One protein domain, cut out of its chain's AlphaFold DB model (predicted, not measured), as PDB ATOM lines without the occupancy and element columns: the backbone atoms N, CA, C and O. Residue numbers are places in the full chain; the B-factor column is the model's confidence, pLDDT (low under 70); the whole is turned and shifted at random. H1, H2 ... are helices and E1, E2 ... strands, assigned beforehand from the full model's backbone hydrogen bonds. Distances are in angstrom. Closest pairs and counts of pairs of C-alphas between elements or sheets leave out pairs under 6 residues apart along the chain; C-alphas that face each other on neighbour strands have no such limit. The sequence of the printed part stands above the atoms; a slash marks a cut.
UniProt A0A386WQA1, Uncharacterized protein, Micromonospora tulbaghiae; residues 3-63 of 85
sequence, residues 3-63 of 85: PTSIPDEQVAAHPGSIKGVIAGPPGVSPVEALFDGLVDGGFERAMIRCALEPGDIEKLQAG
ATOM      1  N   PRO A   3      82.734 104.132 -79.459       86.00
ATOM      2  CA  PRO A   3      83.191 105.158 -78.525       86.00
ATOM      3  C   PRO A   3      83.248 106.537 -79.184       86.00
ATOM      4  O   PRO A   3      83.631 106.660 -80.353       86.00
ATOM      5  N   THR A   4      82.874 107.573 -78.442       89.31
ATOM      6  CA  THR A   4      82.951 108.966 -78.892       89.31
ATOM      7  C   THR A   4      83.457 109.866 -77.777       89.31
ATOM      8  O   THR A   4      83.378 109.530 -76.598       89.31
ATOM      9  N   SER A   5      83.988 111.027 -78.156       90.12
ATOM     10  CA  SER A   5      84.404 112.033 -77.186       90.12
ATOM     11  C   SER A   5      83.215 112.560 -76.379       90.12
ATOM     12  O   SER A   5      82.098 112.742 -76.884       90.12
ATOM     13  N   ILE A   6      83.489 112.826 -75.111       89.94
ATOM     14  CA  ILE A   6      82.617 113.464 -74.141       89.94
ATOM     15  C   ILE A   6      82.652 114.979 -74.410       89.94
ATOM     16  O   ILE A   6      83.730 115.579 -74.305       89.94
ATOM     17  N   PRO A   7      81.512 115.601 -74.772       90.50
ATOM     18  CA  PRO A   7      81.423 117.036 -75.039       90.50
ATOM     19  C   PRO A   7      81.846 117.879 -73.839       90.50
ATOM     20  O   PRO A   7      81.579 117.502 -72.701       90.50
ATOM     21  N   ASP A   8      82.429 119.051 -74.084       90.75
ATOM     22  CA  ASP A   8      82.923 119.932 -73.017       90.75
ATOM     23  C   ASP A   8      81.813 120.395 -72.062       90.75
ATOM     24  O   ASP A   8      82.050 120.536 -70.868       90.75
ATOM     25  N   GLU A   9      80.581 120.553 -72.547       90.88
ATOM     26  CA  GLU A   9      79.416 120.839 -71.697       90.88
ATOM     27  C   GLU A   9      79.128 119.710 -70.694       90.88
ATOM     28  O   GLU A   9      78.807 119.975 -69.537       90.88
ATOM     29  N   GLN A  10      79.319 118.450 -71.103       87.38
ATOM     30  CA  GLN A  10      79.163 117.289 -70.229       87.38
ATOM     31  C   GLN A  10      80.334 117.203 -69.250       87.38
ATOM     32  O   GLN A  10      80.146 116.831 -68.103       87.38
ATOM     33  N   VAL A  11      81.540 117.613 -69.649       88.81
ATOM     34  CA  VAL A  11      82.666 117.756 -68.711       88.81
ATOM     35  C   VAL A  11      82.358 118.831 -67.663       88.81
ATOM     36  O   VAL A  11      82.544 118.604 -66.469       88.81
ATOM     37  N   ALA A  12      81.843 119.986 -68.091       89.81
ATOM     38  CA  ALA A  12      81.527 121.108 -67.212       89.81
ATOM     39  C   ALA A  12      80.395 120.794 -66.218       89.81
ATOM     40  O   ALA A  12      80.406 121.304 -65.097       89.81
ATOM     41  N   ALA A  13      79.451 119.928 -66.599       88.75
ATOM     42  CA  ALA A  13      78.383 119.447 -65.724       88.75
ATOM     43  C   ALA A  13      78.877 118.523 -64.589       88.75
ATOM     44  O   ALA A  13      78.126 118.250 -63.653       88.75
ATOM     45  N   HIS A  14      80.134 118.070 -64.645       86.38
ATOM     46  CA  HIS A  14      80.748 117.148 -63.689       86.38
ATOM     47  C   HIS A  14      81.990 117.772 -63.019       86.38
ATOM     48  O   HIS A  14      83.124 117.326 -63.236       86.38
ATOM     49  N   PRO A  15      81.817 118.826 -62.197       86.56
ATOM     50  CA  PRO A  15      82.935 119.502 -61.548       86.56
ATOM     51  C   PRO A  15      83.697 118.548 -60.619       86.56
ATOM     52  O   PRO A  15      83.100 117.820 -59.831       86.56
ATOM     53  N   GLY A  16      85.029 118.571 -60.703       85.12
ATOM     54  CA  GLY A  16      85.910 117.685 -59.931       85.12
ATOM     55  C   GLY A  16      86.228 116.350 -60.611       85.12
ATOM     56  O   GLY A  16      87.134 115.653 -60.161       85.12
ATOM     57  N   SER A  17      85.556 116.023 -61.721       88.19
ATOM     58  CA  SER A  17      85.914 114.862 -62.537       88.19
ATOM     59  C   SER A  17      87.165 115.118 -63.382       88.19
ATOM     60  O   SER A  17      87.424 116.238 -63.829       88.19
ATOM     61  N   ILE A  18      87.929 114.060 -63.648       88.62
ATOM     62  CA  ILE A  18      89.117 114.087 -64.506       88.62
ATOM     63  C   ILE A  18      88.771 113.446 -65.845       88.62
ATOM     64  O   ILE A  18      88.324 112.303 -65.898       88.62
ATOM     65  N   LYS A  19      89.013 114.165 -66.941       89.44
ATOM     66  CA  LYS A  19      88.896 113.623 -68.297       89.44
ATOM     67  C   LYS A  19      90.179 112.884 -68.669       89.44
ATOM     68  O   LYS A  19      91.268 113.447 -68.570       89.44
ATOM     69  N   GLY A  20      90.054 111.636 -69.106       87.94
ATOM     70  CA  GLY A  20      91.188 110.814 -69.514       87.94
ATOM     71  C   GLY A  20      90.831 109.827 -70.619       87.94
ATOM     72  O   GLY A  20      89.671 109.668 -70.991       87.94
ATOM     73  N   VAL A  21      91.852 109.159 -71.148       85.94
ATOM     74  CA  VAL A  21      91.702 108.126 -72.179       85.94
ATOM     75  C   VAL A  21      92.094 106.779 -71.587       85.94
ATOM     76  O   VAL A  21      93.199 106.619 -71.071       85.94
ATOM     77  N   ILE A  22      91.195 105.805 -71.692       82.62
ATOM     78  CA  ILE A  22      91.467 104.408 -71.364       82.62
ATOM     79  C   ILE A  22      91.971 103.738 -72.638       82.62
ATOM     80  O   ILE A  22      91.244 103.611 -73.628       82.62
ATOM     81  N   ALA A  23      93.233 103.319 -72.616       80.12
ATOM     82  CA  ALA A  23      93.811 102.537 -73.697       80.12
ATOM     83  C   ALA A  23      93.217 101.120 -73.701       80.12
ATOM     84  O   ALA A  23      93.113 100.473 -72.658       80.12
ATOM     85  N   GLY A  24      92.841 100.642 -74.886       68.88
ATOM     86  CA  GLY A  24      92.449  99.255 -75.095       68.88
ATOM     87  C   GLY A  24      93.660  98.352 -75.368       68.88
ATOM     88  O   GLY A  24      94.723  98.840 -75.764       68.88
ATOM     89  N   PRO A  25      93.518  97.026 -75.196       73.44
ATOM     90  CA  PRO A  25      94.469  96.068 -75.753       73.44
ATOM     91  C   PRO A  25      94.501  96.151 -77.295       73.44
ATOM     92  O   PRO A  25      93.601  96.739 -77.903       73.44
ATOM     93  N   PRO A  26      95.505  95.551 -77.963       78.19
ATOM     94  CA  PRO A  26      95.583  95.545 -79.422       78.19
ATOM     95  C   PRO A  26      94.270  95.094 -80.080       78.19
ATOM     96  O   PRO A  26      93.713  94.059 -79.725       78.19
ATOM     97  N   GLY A  27      93.778  95.881 -81.042       71.44
ATOM     98  CA  GLY A  27      92.508  95.628 -81.733       71.44
ATOM     99  C   GLY A  27      91.265  96.208 -81.049       71.44
ATOM    100  O   GLY A  27      90.182  96.126 -81.624       71.44
ATOM    101  N   VAL A  28      91.399  96.827 -79.870       74.31
ATOM    102  CA  VAL A  28      90.309  97.537 -79.185       74.31
ATOM    103  C   VAL A  28      90.563  99.040 -79.229       74.31
ATOM    104  O   VAL A  28      91.617  99.517 -78.810       74.31
ATOM    105  N   SER A  29      89.587  99.795 -79.735       78.44
ATOM    106  CA  SER A  29      89.678 101.254 -79.799       78.44
ATOM    107  C   SER A  29      89.774 101.863 -78.395       78.44
ATOM    108  O   SER A  29      89.017 101.455 -77.511       78.44
ATOM    109  N   PRO A  30      90.658 102.855 -78.181       81.62
ATOM    110  CA  PRO A  30      90.693 103.593 -76.927       81.62
ATOM    111  C   PRO A  30      89.376 104.344 -76.714       81.62
ATOM    112  O   PRO A  30      88.716 104.754 -77.675       81.62
ATOM    113  N   VAL A  31      89.011 104.538 -75.450       86.12
ATOM    114  CA  VAL A  31      87.778 105.234 -75.066       86.12
ATOM    115  C   VAL A  31      88.092 106.418 -74.175       86.12
ATOM    116  O   VAL A  31      88.961 106.350 -73.307       86.12
ATOM    117  N   GLU A  32      87.386 107.517 -74.396       89.38
ATOM    118  CA  GLU A  32      87.439 108.663 -73.501       89.38
ATOM    119  C   GLU A  32      86.502 108.431 -72.315       89.38
ATOM    120  O   GLU A  32      85.381 107.941 -72.486       89.38
ATOM    121  N   ALA A  33      86.974 108.770 -71.118       88.69
ATOM    122  CA  ALA A  33      86.230 108.619 -69.882       88.69
ATOM    123  C   ALA A  33      86.350 109.863 -68.993       88.69
ATOM    124  O   ALA A  33      87.405 110.499 -68.924       88.69
ATOM    125  N   LEU A  34      85.267 110.181 -68.287       89.38
ATOM    126  CA  LEU A  34      85.295 111.046 -67.112       89.38
ATOM    127  C   LEU A  34      85.385 110.176 -65.864       89.38
ATOM    128  O   LEU A  34      84.565 109.279 -65.674       89.38
ATOM    129  N   PHE A  35      86.375 110.454 -65.027       85.94
ATOM    130  CA  PHE A  35      86.626 109.749 -63.781       85.94
ATOM    131  C   PHE A  35      86.262 110.624 -62.587       85.94
ATOM    132  O   PHE A  35      86.698 111.772 -62.517       85.94
ATOM    133  N   ASP A  36      85.504 110.074 -61.646       83.50
ATOM    134  CA  ASP A  36      85.011 110.776 -60.459       83.50
ATOM    135  C   ASP A  36      85.174 109.901 -59.204       83.50
ATOM    136  O   ASP A  36      85.247 108.671 -59.294       83.50
ATOM    137  N   GLY A  37      85.229 110.542 -58.036       75.12
ATOM    138  CA  GLY A  37      85.325 109.891 -56.732       75.12
ATOM    139  C   GLY A  37      86.660 109.180 -56.533       75.12
ATOM    140  O   GLY A  37      86.707 107.957 -56.472       75.12
ATOM    141  N   LEU A  38      87.767 109.926 -56.464       73.06
ATOM    142  CA  LEU A  38      89.068 109.333 -56.144       73.06
ATOM    143  C   LEU A  38      89.017 108.704 -54.741       73.06
ATOM    144  O   LEU A  38      88.801 109.399 -53.749       73.06
ATOM    145  N   VAL A  39      89.244 107.397 -54.672       72.38
ATOM    146  CA  VAL A  39      89.349 106.608 -53.441       72.38
ATOM    147  C   VAL A  39      90.732 105.965 -53.372       72.38
ATOM    148  O   VAL A  39      91.439 105.878 -54.380       72.38
ATOM    149  N   ASP A  40      91.138 105.497 -52.191       71.75
ATOM    150  CA  ASP A  40      92.398 104.763 -52.049       71.75
ATOM    151  C   ASP A  40      92.398 103.539 -52.980       71.75
ATOM    152  O   ASP A  40      91.685 102.560 -52.760       71.75
ATOM    153  N   GLY A  41      93.192 103.615 -54.053       67.56
ATOM    154  CA  GLY A  41      93.334 102.555 -55.054       67.56
ATOM    155  C   GLY A  41      92.629 102.782 -56.397       67.56
ATOM    156  O   GLY A  41      92.763 101.925 -57.272       67.56
ATOM    157  N   GLY A  42      91.929 103.902 -56.618       71.00
ATOM    158  CA  GLY A  42      91.367 104.206 -57.941       71.00
ATOM    159  C   GLY A  42      90.235 105.230 -57.953       71.00
ATOM    160  O   GLY A  42      90.064 106.012 -57.029       71.00
ATOM    161  N   PHE A  43      89.463 105.220 -59.037       73.56
ATOM    162  CA  PHE A  43      88.260 106.036 -59.182       73.56
ATOM    163  C   PHE A  43      87.023 105.196 -58.877       73.56
ATOM    164  O   PHE A  43      86.885 104.086 -59.392       73.56
ATOM    165  N   GLU A  44      86.121 105.740 -58.072       73.81
ATOM    166  CA  GLU A  44      84.834 105.134 -57.738       73.81
ATOM    167  C   GLU A  44      83.945 105.019 -58.979       73.81
ATOM    168  O   GLU A  44      83.176 104.068 -59.114       73.81
ATOM    169  N   ARG A  45      84.041 105.987 -59.901       75.00
ATOM    170  CA  ARG A  45      83.131 106.106 -61.041       75.00
ATOM    171  C   ARG A  45      83.877 106.437 -62.327       75.00
ATOM    172  O   ARG A  45      84.751 107.300 -62.346       75.00
ATOM    173  N   ALA A  46      83.476 105.779 -63.416       80.88
ATOM    174  CA  ALA A  46      83.889 106.120 -64.771       80.88
ATOM    175  C   ALA A  46      82.662 106.275 -65.675       80.88
ATOM    176  O   ALA A  46      81.781 105.415 -65.703       80.88
ATOM    177  N   MET A  47      82.624 107.365 -66.433       83.31
ATOM    178  CA  MET A  47      81.593 107.646 -67.425       83.31
ATOM    179  C   MET A  47      82.221 107.624 -68.810       83.31
ATOM    180  O   MET A  47      83.158 108.372 -69.067       83.31
ATOM    181  N   ILE A  48      81.697 106.788 -69.703       86.50
ATOM    182  CA  ILE A  48      82.159 106.652 -71.091       86.50
ATOM    183  C   ILE A  48      80.993 106.992 -72.009       86.50
ATOM    184  O   ILE A  48      79.854 106.610 -71.734       86.50
ATOM    185  N   ARG A  49      81.274 107.674 -73.122       85.69
ATOM    186  CA  ARG A  49      80.275 107.944 -74.156       85.69
ATOM    187  C   ARG A  49      80.477 107.021 -75.352       85.69
ATOM    188  O   ARG A  49      81.572 106.912 -75.902       85.69
ATOM    189  N   CYS A  50      79.386 106.400 -75.780       86.00
ATOM    190  CA  CYS A  50      79.310 105.665 -77.032       86.00
ATOM    191  C   CYS A  50      78.167 106.229 -77.875       86.00
ATOM    192  O   CYS A  50      77.065 106.437 -77.369       86.00
ATOM    193  N   ALA A  51      78.412 106.444 -79.164       86.50
ATOM    194  CA  ALA A  51      77.359 106.696 -80.131       86.50
ATOM    195  C   ALA A  51      76.774 105.369 -80.620       86.50
ATOM    196  O   ALA A  51      77.497 104.407 -80.905       86.50
ATOM    197  N   LEU A  52      75.453 105.342 -80.739       85.38
ATOM    198  CA  LEU A  52      74.745 104.263 -81.408       85.38
ATOM    199  C   LEU A  52      74.997 104.347 -82.913       85.38
ATOM    200  O   LEU A  52      75.108 105.434 -83.484       85.38
ATOM    201  N   GLU A  53      75.110 103.193 -83.548       87.44
ATOM    202  CA  GLU A  53      75.216 103.064 -84.997       87.44
ATOM    203  C   GLU A  53      73.870 102.614 -85.579       87.44
ATOM    204  O   GLU A  53      73.040 102.050 -84.855       87.44
ATOM    205  N   PRO A  54      73.622 102.843 -86.883       89.56
ATOM    206  CA  PRO A  54      72.409 102.355 -87.529       89.56
ATOM    207  C   PRO A  54      72.208 100.852 -87.287       89.56
ATOM    208  O   PRO A  54      73.129 100.054 -87.481       89.56
ATOM    209  N   GLY A  55      71.007 100.457 -86.861       87.12
ATOM    210  CA  GLY A  55      70.692  99.064 -86.545       87.12
ATOM    211  C   GLY A  55      70.962  98.656 -85.093       87.12
ATOM    212  O   GLY A  55      70.569  97.556 -84.704       87.12
ATOM    213  N   ASP A  56      71.653  99.464 -84.281       88.50
ATOM    214  CA  ASP A  56      71.929  99.096 -82.885       88.50
ATOM    215  C   ASP A  56      70.672  99.126 -82.017       88.50
ATOM    216  O   ASP A  56      70.464  98.220 -81.212       88.50
ATOM    217  N   ILE A  57      69.818 100.134 -82.193       86.56
ATOM    218  CA  ILE A  57      68.564 100.240 -81.438       86.56
ATOM    219  C   ILE A  57      67.644  99.074 -81.770       86.56
ATOM    220  O   ILE A  57      67.079  98.465 -80.867       86.56
ATOM    221  N   GLU A  58      67.545  98.710 -83.042       88.88
ATOM    222  CA  GLU A  58      66.735  97.593 -83.512       88.88
ATOM    223  C   GLU A  58      67.243  96.266 -82.928       88.88
ATOM    224  O   GLU A  58      66.447  95.446 -82.468       88.88
ATOM    225  N   LYS A  59      68.568  96.070 -82.863       84.62
ATOM    226  CA  LYS A  59      69.170  94.904 -82.193       84.62
ATOM    227  C   LYS A  59      68.836  94.872 -80.703       84.62
ATOM    228  O   LYS A  59      68.534  93.800 -80.184       84.62
ATOM    229  N   LEU A  60      68.877  96.015 -80.015       84.94
ATOM    230  CA  LEU A  60      68.513  96.101 -78.596       84.94
ATOM    231  C   LEU A  60      67.021  95.824 -78.376       84.94
ATOM    232  O   LEU A  60      66.669  95.050 -77.489       84.94
ATOM    233  N   GLN A  61      66.144  96.380 -79.214       87.94
ATOM    234  CA  GLN A  61      64.698  96.128 -79.172       87.94
ATOM    235  C   GLN A  61      64.347  94.660 -79.440       87.94
ATOM    236  O   GLN A  61      63.397  94.141 -78.858       87.94
ATOM    237  N   ALA A  62      65.135  93.970 -80.268       92.06
ATOM    238  CA  ALA A  62      65.002  92.538 -80.526       92.06
ATOM    239  C   ALA A  62      65.521  91.642 -79.378       92.06
ATOM    240  O   ALA A  62      65.565  90.421 -79.533       92.06
ATOM    241  N   GLY A  63      65.922  92.218 -78.239       87.31
ATOM    242  CA  GLY A  63      66.451  91.482 -77.088       87.31
ATOM    243  C   GLY A  63      67.962  91.247 -77.128       87.31
ATOM    244  O   GLY A  63      68.467  90.391 -76.407       87.31
TER     245      GLY A  63
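Overview. This is residues 3 to 63 of the 85 residues of an uncharacterized protein of Micromonospora tulbaghiae (UniProt A0A386WQA1). A small, strongly twisted sheet of three strands, E1, E2 and E3, makes the body, with the hairpin of E2 and E3 bending partway along both strands; the short helix H1 only grazes this sheet, and a tail with the short helix H2 sticks out beyond E3, free of the rest. Residues 3 to 4, at the start of the printed part, pair with E3 at the sheet's edge. The printed part has 61 residues, with two named helices and three named strands in the order H1, E1, E2, E3, H2; the sheet's order is E1, E2, E3, all antiparallel, and the class is mixed, helices and strands. The whole is loose, with a radius of gyration of the C-alphas of 14.2 A and spans of 40 by 30 by 21 A.

Along the chain. Strand E3, the longest, holds residues 42 to 51 and measures 26.4 A from first to last C-alpha, ending with C-alpha 51 at (77.359, 106.696, -80.131). E2 holds residues 31 to 39, 21.7 A long, and E1 holds residues 18 to 22, 12.1 A long. Helix H1 is residues 8 to 12, with C-alpha 8 at (82.923, 119.932, -73.017). Helix H2 is residues 56 to 61, with C-alpha 61 at (64.698, 96.128, -79.172).

Arrangement. E1, E2 and E3 form a meander, each strand the antiparallel neighbour of the one before. E2 is the inner strand, and E1 and E3 are edge strands. The hairpin E2 and E3 has directions 156 degrees apart; N 34 and O 47 are 2.9 A apart and N 44 and O 37 2.8 A, within hydrogen-bond range. E2 bends by 63 degrees at residue 36 and E3 by 58 degrees at residue 45; C-alphas 36 and 45 face each other at 5.1 A. The hairpin E1 and E2 has directions 127 degrees apart, with N 20 and O 33 within hydrogen-bond range at 2.9 A. Residues 3 to 4 pair antiparallel with residues 49 to 50 of E3. H1 only grazes the sheet, with its residues 8 to 11; its closest C-alphas to E2 are those of Val 11 and Leu 34, 7.4 A apart. H2 is not on the sheet and is apart from H1, E1 and E2. In H1 and H2 every O i to N i+4 pair is within hydrogen-bond range.

Size, cuts and confidence. The C-alphas of Asp 40 and Ala 62 are the two farthest apart, at 41.4 A. Residues 53 to 63, of which 56 to 61 belong to H2, stand free; the body without them spans 31 by 28 by 14 A. The printed part has no cut. The link E1 to E2 is short, the other three links are tight, and no link is long. The mean pLDDT of the printed part is 83.7, with residues 24 and 41 under 70.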